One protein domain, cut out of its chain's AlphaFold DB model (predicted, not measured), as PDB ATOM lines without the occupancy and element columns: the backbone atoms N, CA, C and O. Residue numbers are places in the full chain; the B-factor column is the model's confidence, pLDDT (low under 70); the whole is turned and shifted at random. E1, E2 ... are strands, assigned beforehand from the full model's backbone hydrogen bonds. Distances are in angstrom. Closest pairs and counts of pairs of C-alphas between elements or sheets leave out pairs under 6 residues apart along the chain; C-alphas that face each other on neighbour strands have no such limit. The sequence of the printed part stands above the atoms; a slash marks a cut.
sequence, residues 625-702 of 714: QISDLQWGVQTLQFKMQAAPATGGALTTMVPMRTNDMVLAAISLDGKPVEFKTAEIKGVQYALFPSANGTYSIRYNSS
ATOM      1  N   GLN A 625     -28.301  -8.714 -34.614       91.81
ATOM      2  CA  GLN A 625     -28.509  -7.383 -35.175       91.81
ATOM      3  C   GLN A 625     -29.976  -6.971 -35.172       91.81
ATOM      4  O   GLN A 625     -30.869  -7.746 -35.528       91.81
ATOM      5  N   ILE A 626     -30.185  -5.702 -34.828       92.38
ATOM      6  CA  ILE A 626     -31.382  -4.933 -35.136       92.38
ATOM      7  C   ILE A 626     -31.005  -3.876 -36.168       92.38
ATOM      8  O   ILE A 626     -30.155  -3.028 -35.896       92.38
ATOM      9  N   SER A 627     -31.627  -3.933 -37.342       90.38
ATOM     10  CA  SER A 627     -31.314  -3.059 -38.477       90.38
ATOM     11  C   SER A 627     -32.577  -2.539 -39.162       90.38
ATOM     12  O   SER A 627     -33.698  -2.928 -38.819       90.38
ATOM     13  N   ASP A 628     -32.397  -1.631 -40.126       88.06
ATOM     14  CA  ASP A 628     -33.483  -1.016 -40.900       88.06
ATOM     15  C   ASP A 628     -34.583  -0.404 -40.009       88.06
ATOM     16  O   ASP A 628     -35.778  -0.591 -40.248       88.06
ATOM     17  N   LEU A 629     -34.180   0.324 -38.960       90.75
ATOM     18  CA  LEU A 629     -35.104   0.958 -38.025       90.75
ATOM     19  C   LEU A 629     -35.909   2.059 -38.735       90.75
ATOM     20  O   LEU A 629     -35.360   3.065 -39.190       90.75
ATOM     21  N   GLN A 630     -37.224   1.881 -38.816       90.69
ATOM     22  CA  GLN A 630     -38.139   2.805 -39.476       90.69
ATOM     23  C   GLN A 630     -39.279   3.189 -38.545       90.69
ATOM     24  O   GLN A 630     -40.028   2.345 -38.054       90.69
ATOM     25  N   TRP A 631     -39.441   4.491 -38.345       90.75
ATOM     26  CA  TRP A 631     -40.524   5.045 -37.550       90.75
ATOM     27  C   TRP A 631     -41.569   5.700 -38.448       90.75
ATOM     28  O   TRP A 631     -41.272   6.616 -39.214       90.75
ATOM     29  N   GLY A 632     -42.803   5.204 -38.355       89.56
ATOM     30  CA  GLY A 632     -43.990   5.880 -38.870       89.56
ATOM     31  C   GLY A 632     -44.592   6.817 -37.820       89.56
ATOM     32  O   GLY A 632     -43.921   7.274 -36.911       89.56
ATOM     33  N   VAL A 633     -45.896   7.081 -37.897       86.44
ATOM     34  CA  VAL A 633     -46.569   7.940 -36.897       86.44
ATOM     35  C   VAL A 633     -46.742   7.232 -35.548       86.44
ATOM     36  O   VAL A 633     -46.652   7.860 -34.502       86.44
ATOM     37  N   GLN A 634     -47.016   5.929 -35.574       94.12
ATOM     38  CA  GLN A 634     -47.400   5.138 -34.397       94.12
ATOM     39  C   GLN A 634     -46.815   3.722 -34.441       94.12
ATOM     40  O   GLN A 634     -47.308   2.798 -33.795       94.12
ATOM     41  N   THR A 635     -45.844   3.486 -35.320       95.75
ATOM     42  CA  THR A 635     -45.333   2.144 -35.587       95.75
ATOM     43  C   THR A 635     -43.839   2.188 -35.825       95.75
ATOM     44  O   THR A 635     -43.384   2.899 -36.717       95.75
ATOM     45  N   LEU A 636     -43.113   1.409 -35.028       95.75
ATOM     46  CA  LEU A 636     -41.696   1.129 -35.209       95.75
ATOM     47  C   LEU A 636     -41.563  -0.182 -35.974       95.75
ATOM     48  O   LEU A 636     -42.117  -1.193 -35.546       95.75
ATOM     49  N   GLN A 637     -40.834  -0.171 -37.080       96.75
ATOM     50  CA  GLN A 637     -40.461  -1.369 -37.819       96.75
ATOM     51  C   GLN A 637     -38.949  -1.548 -37.786       96.75
ATOM     52  O   GLN A 637     -38.212  -0.566 -37.823       96.75
ATOM     53  N   PHE A 638     -38.496  -2.793 -37.700       95.38
ATOM     54  CA  PHE A 638     -37.082  -3.147 -37.803       95.38
ATOM     55  C   PHE A 638     -36.926  -4.602 -38.233       95.38
ATOM     56  O   PHE A 638     -37.838  -5.421 -38.068       95.38
ATOM     57  N   LYS A 639     -35.746  -4.936 -38.751       95.38
ATOM     58  CA  LYS A 639     -35.339  -6.319 -38.997       95.38
ATOM     59  C   LYS A 639     -34.545  -6.853 -37.819       95.38
ATOM     60  O   LYS A 639     -33.700  -6.157 -37.265       95.38
ATOM     61  N   MET A 640     -34.832  -8.098 -37.464       95.31
ATOM     62  CA  MET A 640     -34.107  -8.857 -36.458       95.31
ATOM     63  C   MET A 640     -33.321  -9.974 -37.134       95.31
ATOM     64  O   MET A 640     -33.888 -10.767 -37.894       95.31
ATOM     65  N   GLN A 641     -32.038 -10.066 -36.800       94.69
ATOM     66  CA  GLN A 641     -31.189 -11.205 -37.113       94.69
ATOM     67  C   GLN A 641     -30.483 -11.661 -35.835       94.69
ATOM     68  O   GLN A 641     -29.444 -11.132 -35.461       94.69
ATOM     69  N   ALA A 642     -31.042 -12.657 -35.159       93.69
ATOM     70  CA  ALA A 642     -30.383 -13.341 -34.060       93.69
ATOM     71  C   ALA A 642     -29.315 -14.299 -34.608       93.69
ATOM     72  O   ALA A 642     -29.577 -15.098 -35.519       93.69
ATOM     73  N   ALA A 643     -28.113 -14.247 -34.033       91.44
ATOM     74  CA  ALA A 643     -27.066 -15.205 -34.355       91.44
ATOM     75  C   ALA A 643     -27.522 -16.622 -33.951       91.44
ATOM     76  O   ALA A 643     -28.062 -16.792 -32.850       91.44
ATOM     77  N   PRO A 644     -27.288 -17.662 -34.776       90.44
ATOM     78  CA  PRO A 644     -27.733 -19.025 -34.469       90.44
ATOM     79  C   PRO A 644     -27.254 -19.546 -33.107       90.44
ATOM     80  O   PRO A 644     -27.995 -20.243 -32.418       90.44
ATOM     81  N   ALA A 645     -26.047 -19.150 -32.687       90.12
ATOM     82  CA  ALA A 645     -25.448 -19.536 -31.410       90.12
ATOM     83  C   ALA A 645     -26.206 -19.013 -30.171       90.12
ATOM     84  O   ALA A 645     -25.987 -19.511 -29.074       90.12
ATOM     85  N   THR A 646     -27.149 -18.074 -30.330       93.50
ATOM     86  CA  THR A 646     -28.042 -17.658 -29.232       93.50
ATOM     87  C   THR A 646     -29.056 -18.737 -28.846       93.50
ATOM     88  O   THR A 646     -29.734 -18.597 -27.829       93.50
ATOM     89  N   GLY A 647     -29.244 -19.774 -29.675       92.56
ATOM     90  CA  GLY A 647     -30.198 -20.856 -29.418       92.56
ATOM     91  C   GLY A 647     -31.655 -20.392 -29.287       92.56
ATOM     92  O   GLY A 647     -32.471 -21.101 -28.706       92.56
ATOM     93  N   GLY A 648     -32.000 -19.187 -29.756       93.69
ATOM     94  CA  GLY A 648     -33.327 -18.593 -29.545       93.69
ATOM     95  C   GLY A 648     -33.580 -18.079 -28.120       93.69
ATOM     96  O   GLY A 648     -34.720 -17.779 -27.779       93.69
ATOM     97  N   ALA A 649     -32.539 -17.961 -27.288       95.88
ATOM     98  CA  ALA A 649     -32.643 -17.476 -25.910       95.88
ATOM     99  C   ALA A 649     -32.513 -15.946 -25.773       95.88
ATOM    100  O   ALA A 649     -32.595 -15.418 -24.662       95.88
ATOM    101  N   LEU A 650     -32.271 -15.237 -26.881       96.88
ATOM    102  CA  LEU A 650     -32.079 -13.789 -26.908       96.88
ATOM    103  C   LEU A 650     -33.404 -13.049 -26.698       96.88
ATOM    104  O   LEU A 650     -34.385 -13.302 -27.397       96.88
ATOM    105  N   THR A 651     -33.412 -12.061 -25.806       98.00
ATOM    106  CA  THR A 651     -34.586 -11.223 -25.523       98.00
ATOM    107  C   THR A 651     -34.373  -9.812 -26.055       98.00
ATOM    108  O   THR A 651     -33.386  -9.157 -25.715       98.00
ATOM    109  N   THR A 652     -35.322  -9.328 -26.857       98.12
ATOM    110  CA  THR A 652     -35.366  -7.938 -27.316       98.12
ATOM    111  C   THR A 652     -36.198  -7.112 -26.344       98.12
ATOM    112  O   THR A 652     -37.237  -7.562 -25.856       98.12
ATOM    113  N   MET A 653     -35.734  -5.897 -26.073       98.31
ATOM    114  CA  MET A 653     -36.397  -4.903 -25.246       98.31
ATOM    115  C   MET A 653     -36.749  -3.687 -26.092       98.31
ATOM    116  O   MET A 653     -35.907  -3.167 -26.822       98.31
ATOM    117  N   VAL A 654     -37.988  -3.220 -25.968       97.75
ATOM    118  CA  VAL A 654     -38.454  -1.985 -26.610       97.75
ATOM    119  C   VAL A 654     -39.146  -1.113 -25.564       97.75
ATOM    120  O   VAL A 654     -39.970  -1.642 -24.812       97.75
ATOM    121  N   PRO A 655     -38.855   0.198 -25.480       96.88
ATOM    122  CA  PRO A 655     -39.543   1.090 -24.554       96.88
ATOM    123  C   PRO A 655     -41.071   1.011 -24.690       96.88
ATOM    124  O   PRO A 655     -41.628   1.073 -25.790       96.88
ATOM    125  N   MET A 656     -41.767   0.909 -23.553       96.88
ATOM    126  CA  MET A 656     -43.237   0.849 -23.494       96.88
ATOM    127  C   MET A 656     -43.908   2.153 -23.920       96.88
ATOM    128  O   MET A 656     -45.108   2.156 -24.194       96.88
ATOM    129  N   ARG A 657     -43.173   3.266 -23.924       93.81
ATOM    130  CA  ARG A 657     -43.697   4.601 -24.204       93.81
ATOM    131  C   ARG A 657     -42.788   5.344 -25.173       93.81
ATOM    132  O   ARG A 657     -41.571   5.251 -25.074       93.81
ATOM    133  N   THR A 658     -43.415   6.093 -26.066       92.00
ATOM    134  CA  THR A 658     -42.804   7.116 -26.922       92.00
ATOM    135  C   THR A 658     -43.869   8.163 -27.198       92.00
ATOM    136  O   THR A 658     -45.039   7.822 -27.389       92.00
ATOM    137  N   ASN A 659     -43.482   9.431 -27.217       86.50
ATOM    138  CA  ASN A 659     -44.365  10.581 -27.216       86.50
ATOM    139  C   ASN A 659     -45.434  10.405 -26.118       86.50
ATOM    140  O   ASN A 659     -45.170   9.869 -25.039       86.50
ATOM    141  N   ASP A 660     -46.679  10.758 -26.427       87.19
ATOM    142  CA  ASP A 660     -47.842  10.489 -25.578       87.19
ATOM    143  C   ASP A 660     -48.464   9.102 -25.830       87.19
ATOM    144  O   ASP A 660     -49.641   8.869 -25.519       87.19
ATOM    145  N   MET A 661     -47.711   8.173 -26.427       94.19
ATOM    146  CA  MET A 661     -48.197   6.856 -26.824       94.19
ATOM    147  C   MET A 661     -47.657   5.724 -25.950       94.19
ATOM    148  O   MET A 661     -46.571   5.795 -25.373       94.19
ATOM    149  N   VAL A 662     -48.432   4.642 -25.881       95.75
ATOM    150  CA  VAL A 662     -48.100   3.404 -25.167       95.75
ATOM    151  C   VAL A 662     -48.096   2.242 -26.152       95.75
ATOM    152  O   VAL A 662     -48.954   2.168 -27.036       95.75
ATOM    153  N   LEU A 663     -47.127   1.343 -26.009       97.56
ATOM    154  CA  LEU A 663     -47.023   0.126 -26.802       97.56
ATOM    155  C   LEU A 663     -48.300  -0.706 -26.636       97.56
ATOM    156  O   LEU A 663     -48.697  -1.048 -25.524       97.56
ATOM    157  N   ALA A 664     -48.942  -1.019 -27.759       97.19
ATOM    158  CA  ALA A 664     -50.220  -1.719 -27.814       97.19
ATOM    159  C   ALA A 664     -50.099  -3.140 -28.379       97.19
ATOM    160  O   ALA A 664     -50.876  -4.012 -27.998       97.19
ATOM    161  N   ALA A 665     -49.179  -3.378 -29.320       98.06
ATOM    162  CA  ALA A 665     -48.982  -4.700 -29.912       98.06
ATOM    163  C   ALA A 665     -47.590  -4.856 -30.530       98.06
ATOM    164  O   ALA A 665     -47.031  -3.900 -31.069       98.06
ATOM    165  N   ILE A 666     -47.097  -6.093 -30.528       98.75
ATOM    166  CA  ILE A 666     -45.886  -6.521 -31.230       98.75
ATOM    167  C   ILE A 666     -46.291  -7.582 -32.247       98.75
ATOM    168  O   ILE A 666     -47.120  -8.449 -31.960       98.75
ATOM    169  N   SER A 667     -45.724  -7.510 -33.447       98.56
ATOM    170  CA  SER A 667     -45.880  -8.555 -34.455       98.56
ATOM    171  C   SER A 667     -44.565  -8.860 -35.157       98.56
ATOM    172  O   SER A 667     -43.757  -7.954 -35.339       98.56
ATOM    173  N   LEU A 668     -44.384 -10.121 -35.548       98.62
ATOM    174  CA  LEU A 668     -43.282 -10.639 -36.353       98.62
ATOM    175  C   LEU A 668     -43.860 -11.183 -37.657       98.62
ATOM    176  O   LEU A 668     -44.706 -12.081 -37.631       98.62
ATOM    177  N   ASP A 669     -43.453 -10.609 -38.788       98.25
ATOM    178  CA  ASP A 669     -43.958 -10.958 -40.123       98.25
ATOM    179  C   ASP A 669     -45.503 -11.004 -40.176       98.25
ATOM    180  O   ASP A 669     -46.125 -11.894 -40.759       98.25
ATOM    181  N   GLY A 670     -46.135 -10.042 -39.493       97.25
ATOM    182  CA  GLY A 670     -47.590  -9.895 -39.389       97.25
ATOM    183  C   GLY A 670     -48.283 -10.801 -38.362       97.25
ATOM    184  O   GLY A 670     -49.490 -10.659 -38.159       97.25
ATOM    185  N   LYS A 671     -47.566 -11.705 -37.684       98.31
ATOM    186  CA  LYS A 671     -48.121 -12.560 -36.621       98.31
ATOM    187  C   LYS A 671     -47.928 -11.918 -35.245       98.31
ATOM    188  O   LYS A 671     -46.834 -11.422 -34.990       98.31
ATOM    189  N   PRO A 672     -48.930 -11.933 -34.347       98.31
ATOM    190  CA  PRO A 672     -48.775 -11.397 -32.995       98.31
ATOM    191  C   PRO A 672     -47.643 -12.079 -32.217       98.31
ATOM    192  O   PRO A 672     -47.482 -13.296 -32.300       98.31
ATOM    193  N   VAL A 673     -46.900 -11.290 -31.442       98.50
ATOM    194  CA  VAL A 673     -45.867 -11.751 -30.505       98.50
ATOM    195  C   VAL A 673     -46.257 -11.290 -29.106       98.50
ATOM    196  O   VAL A 673     -46.551 -10.114 -28.891       98.50
ATOM    197  N   GLU A 674     -46.276 -12.223 -28.159       97.81
ATOM    198  CA  GLU A 674     -46.489 -11.902 -26.749       97.81
ATOM    199  C   GLU A 674     -45.251 -11.226 -26.158       97.81
ATOM    200  O   GLU A 674     -44.115 -11.532 -26.522       97.81
ATOM    201  N   PHE A 675     -45.478 -10.314 -25.218       98.19
ATOM    202  CA  PHE A 675     -44.416  -9.642 -24.485       98.19
ATOM    203  C   PHE A 675     -44.791  -9.516 -23.013       98.19
ATOM    204  O   PHE A 675     -45.970  -9.469 -22.654       98.19
ATOM    205  N   LYS A 676     -43.771  -9.421 -22.162       97.75
ATOM    206  CA  LYS A 676     -43.921  -9.051 -20.751       97.75
ATOM    207  C   LYS A 676     -43.402  -7.639 -20.521       97.75
ATOM    208  O   LYS A 676     -42.521  -7.186 -21.242       97.75
ATOM    209  N   THR A 677     -43.905  -6.967 -19.494       97.88
ATOM    210  CA  THR A 677     -43.421  -5.636 -19.111       97.88
ATOM    211  C   THR A 677     -42.453  -5.740 -17.940       97.88
ATOM    212  O   THR A 677     -42.737  -6.444 -16.973       97.88
ATOM    213  N   ALA A 678     -41.337  -5.013 -17.993       96.44
ATOM    214  CA  ALA A 678     -40.441  -4.842 -16.850       96.44
ATOM    215  C   ALA A 678     -39.904  -3.407 -16.773       96.44
ATOM    216  O   ALA A 678     -39.646  -2.779 -17.799       96.44
ATOM    217  N   GLU A 679     -39.723  -2.894 -15.554       95.94
ATOM    218  CA  GLU A 679     -38.943  -1.674 -15.327       95.94
ATOM    219  C   GLU A 679     -37.472  -2.065 -15.153       95.94
ATOM    220  O   GLU A 679     -37.116  -2.757 -14.200       95.94
ATOM    221  N   ILE A 680     -36.628  -1.632 -16.086       97.00
ATOM    222  CA  ILE A 680     -35.184  -1.847 -16.066       97.00
ATOM    223  C   ILE A 680     -34.536  -0.489 -15.846       97.00
ATOM    224  O   ILE A 680     -34.608   0.383 -16.711       97.00
ATOM    225  N   LYS A 681     -33.946  -0.304 -14.660       96.38
ATOM    226  CA  LYS A 681     -33.198   0.909 -14.286       96.38
ATOM    227  C   LYS A 681     -33.977   2.200 -14.594       96.38
ATOM    228  O   LYS A 681     -33.449   3.135 -15.179       96.38
ATOM    229  N   GLY A 682     -35.258   2.223 -14.212       94.94
ATOM    230  CA  GLY A 682     -36.149   3.384 -14.327       94.94
ATOM    231  C   GLY A 682     -36.917   3.523 -15.642       94.94
ATOM    232  O   GLY A 682     -37.819   4.362 -15.707       94.94
ATOM    233  N   VAL A 683     -36.628   2.695 -16.651       96.31
ATOM    234  CA  VAL A 683     -37.319   2.687 -17.950       96.31
ATOM    235  C   VAL A 683     -38.203   1.442 -18.064       96.31
ATOM    236  O   VAL A 683     -37.764   0.331 -17.775       96.31
ATOM    237  N   GLN A 684     -39.466   1.608 -18.470       97.00
ATOM    238  CA  GLN A 684     -40.371   0.478 -18.714       97.00
ATOM    239  C   GLN A 684     -40.199  -0.058 -20.134       97.00
ATOM    240  O   GLN A 684     -40.363   0.691 -21.097       97.00
ATOM    241  N   TYR A 685     -39.957  -1.360 -20.257       98.38
ATOM    242  CA  TYR A 685     -39.783  -2.061 -21.527       98.38
ATOM    243  C   TYR A 685     -40.833  -3.155 -21.714       98.38
ATOM    244  O   TYR A 685     -41.234  -3.804 -20.746       98.38
ATOM    245  N   ALA A 686     -41.222  -3.385 -22.968       98.50
ATOM    246  CA  ALA A 686     -41.740  -4.667 -23.424       98.50
ATOM    247  C   ALA A 686     -40.559  -5.590 -23.738       98.50
ATOM    248  O   ALA A 686     -39.661  -5.206 -24.487       98.50
ATOM    249  N   LEU A 687     -40.576  -6.798 -23.183       98.56
ATOM    250  CA  LEU A 687     -39.582  -7.845 -23.389       98.56
ATOM    251  C   LEU A 687     -40.232  -9.000 -24.146       98.56
ATOM    252  O   LEU A 687     -41.270  -9.509 -23.714       98.56
ATOM    253  N   PHE A 688     -39.609  -9.435 -25.238       98.12
ATOM    254  CA  PHE A 688     -40.091 -10.548 -26.060       98.12
ATOM    255  C   PHE A 688     -38.926 -11.349 -26.667       98.12
ATOM    256  O   PHE A 688     -37.834 -10.802 -26.854       98.12
ATOM    257  N   PRO A 689     -39.136 -12.641 -26.992       96.62
ATOM    258  CA  PRO A 689     -38.123 -13.458 -27.654       96.62
ATOM    259  C   PRO A 689     -37.713 -12.882 -29.012       96.62
ATOM    260  O   PRO A 689     -38.561 -12.448 -29.799       96.62
ATOM    261  N   SER A 690     -36.414 -12.923 -29.300       95.81
ATOM    262  CA  SER A 690     -35.832 -12.435 -30.554       95.81
ATOM    263  C   SER A 690     -35.817 -13.564 -31.578       95.81
ATOM    264  O   SER A 690     -35.133 -14.571 -31.395       95.81
ATOM    265  N   ALA A 691     -36.568 -13.401 -32.662       96.12
ATOM    266  CA  ALA A 691     -36.611 -14.336 -33.777       96.12
ATOM    267  C   ALA A 691     -36.342 -13.600 -35.091       96.12
ATOM    268  O   ALA A 691     -36.658 -12.423 -35.230       96.12
ATOM    269  N   ASN A 692     -35.751 -14.293 -36.063       97.25
ATOM    270  CA  ASN A 692     -35.404 -13.675 -37.340       97.25
ATOM    271  C   ASN A 692     -36.659 -13.266 -38.111       97.25
ATOM    272  O   ASN A 692     -37.592 -14.059 -38.230       97.25
ATOM    273  N   GLY A 693     -36.648 -12.060 -38.676       97.38
ATOM    274  CA  GLY A 693     -37.746 -11.535 -39.486       97.38
ATOM    275  C   GLY A 693     -37.948 -10.038 -39.281       97.38
ATOM    276  O   GLY A 693     -37.062  -9.336 -38.790       97.38
ATOM    277  N   THR A 694     -39.113  -9.541 -39.690       98.06
ATOM    278  CA  THR A 694     -39.459  -8.122 -39.576       98.06
ATOM    279  C   THR A 694     -40.442  -7.917 -38.432       98.06
ATOM    280  O   THR A 694     -41.565  -8.429 -38.463       98.06
ATOM    281  N   TYR A 695     -40.034  -7.134 -37.438       98.38
ATOM    282  CA  TYR A 695     -40.904  -6.730 -36.344       98.38
ATOM    283  C   TYR A 695     -41.648  -5.444 -36.682       98.38
ATOM    284  O   TYR A 695     -41.120  -4.542 -37.329       98.38
ATOM    285  N   SER A 696     -42.880  -5.353 -36.188       98.25
ATOM    286  CA  SER A 696     -43.691  -4.139 -36.199       98.25
ATOM    287  C   SER A 696     -44.285  -3.926 -34.809       98.25
ATOM    288  O   SER A 696     -45.140  -4.702 -34.365       98.25
ATOM    289  N   ILE A 697     -43.835  -2.866 -34.137       98.25
ATOM    290  CA  ILE A 697     -44.269  -2.443 -32.803       98.25
ATOM    291  C   ILE A 697     -45.268  -1.308 -32.966       98.25
ATOM    292  O   ILE A 697     -44.908  -0.220 -33.417       98.25
ATOM    293  N   ARG A 698     -46.529  -1.545 -32.612       97.62
ATOM    294  CA  ARG A 698     -47.582  -0.533 -32.694       97.62
ATOM    295  C   ARG A 698     -47.777   0.135 -31.343       97.62
ATOM    296  O   ARG A 698     -48.007  -0.540 -30.341       97.62
ATOM    297  N   TYR A 699     -47.779   1.457 -31.363       97.00
ATOM    298  CA  TYR A 699     -48.106   2.331 -30.250       97.00
ATOM    299  C   TYR A 699     -49.494   2.945 -30.469       97.00
ATOM    300  O   TYR A 699     -49.916   3.138 -31.606       97.00
ATOM    301  N   ASN A 700     -50.210   3.232 -29.384       93.88
ATOM    302  CA  ASN A 700     -51.499   3.922 -29.398       93.88
ATOM    303  C   ASN A 700     -51.432   5.169 -28.522       93.88
ATOM    304  O   ASN A 700     -50.722   5.173 -27.516       93.88
ATOM    305  N   SER A 701     -52.213   6.199 -28.854       86.38
ATOM    306  CA  SER A 701     -52.354   7.365 -27.986       86.38
ATOM    307  C   SER A 701     -52.870   6.945 -26.607       86.38
ATOM    308  O   SER A 701     -53.824   6.177 -26.481       86.38
ATOM    309  N   SER A 702     -52.248   7.475 -25.554       69.00
ATOM    310  CA  SER A 702     -52.636   7.202 -24.163       69.00
ATOM    311  C   SER A 702     -54.062   7.661 -23.806       69.00
ATOM    312  O   SER A 702     -54.573   7.292 -22.753       69.00
TER     313      SER A 702
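Overview. This is residues 625 to 702 of the 714 residues of an uncharacterized protein of Mesorhizobium denitrificans (UniProt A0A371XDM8). Two strongly twisted antiparallel sheets lie partly face to face: E3 and E7 of the smaller sheet are over the larger five-stranded one, while E6, at the far edge of the smaller sheet, slants away from it. The chain passes from the larger sheet to the smaller where E5 runs on into E6 and over the link from E2 to E3, whose turn makes one end of the longest axis. The printed part has 78 residues with eight named strands, E1 to E8 along the chain, and no named helix; the class is all strand. The sheet orders are E1 - E2 - E8 - E4 - E5 and E3 - E7 - E6. The whole is compact, with a radius of gyration of the C-alphas of 12.3 A and spans of 38 by 27 by 19 A.

Arrangement. In the larger sheet, E8, residues 693 to 701, is antiparallel to E2, residues 635 to 641, at 157 degrees, with N 697 and O 636 2.8 A apart. On the other side of E8 is E4, residues 661 to 668, antiparallel at 158 degrees, with N 664 and O 698 2.8 A apart. E4 bends by 51 degrees at residue 664. The edge strand E1, residues 625 to 631, forms a hairpin with E2, with N 630 and O 637 2.8 A apart. The other edge strand, E5, residues 671 to 673, forms a hairpin with E4, with N 668 and O 671 2.8 A apart. E5 runs on into E6, residues 676 to 680, across a break of 2 residues, at 45 degrees. E6 forms a hairpin with E7, residues 683 to 689, with N 687 and O 676 2.8 A apart. E3, residues 651 to 655, is antiparallel to E7 at 145 degrees, with N 686 and O 654 2.8 A apart. Between the sheets, the closest C-alphas of E4 and E7 are those of Leu 663 and Ala 686, 7.9 A. E6 is apart from E4 and E8, among others.

Along the chain. E1 begins at C-alpha 625, (-28.509, -7.383, -35.175), and is 17.4 A long. E2 is 19.5 A, E3 13.3 A, E4 20.5 A, E5 6.6 A, E6 12.3 A and E7 18.9 A. E8, 26.5 A, ends at C-alpha 701, (-52.354, 7.365, -27.986).

Size, cuts and confidence. The C-alphas of Ala 645 and Ser 702 are the two farthest apart, 38.8 A. The link from E2 to E3, 9 residues, is short, and the other links are tight. The printed part has no cut. Its mean pLDDT is 94.9, and residue 702 is under 70.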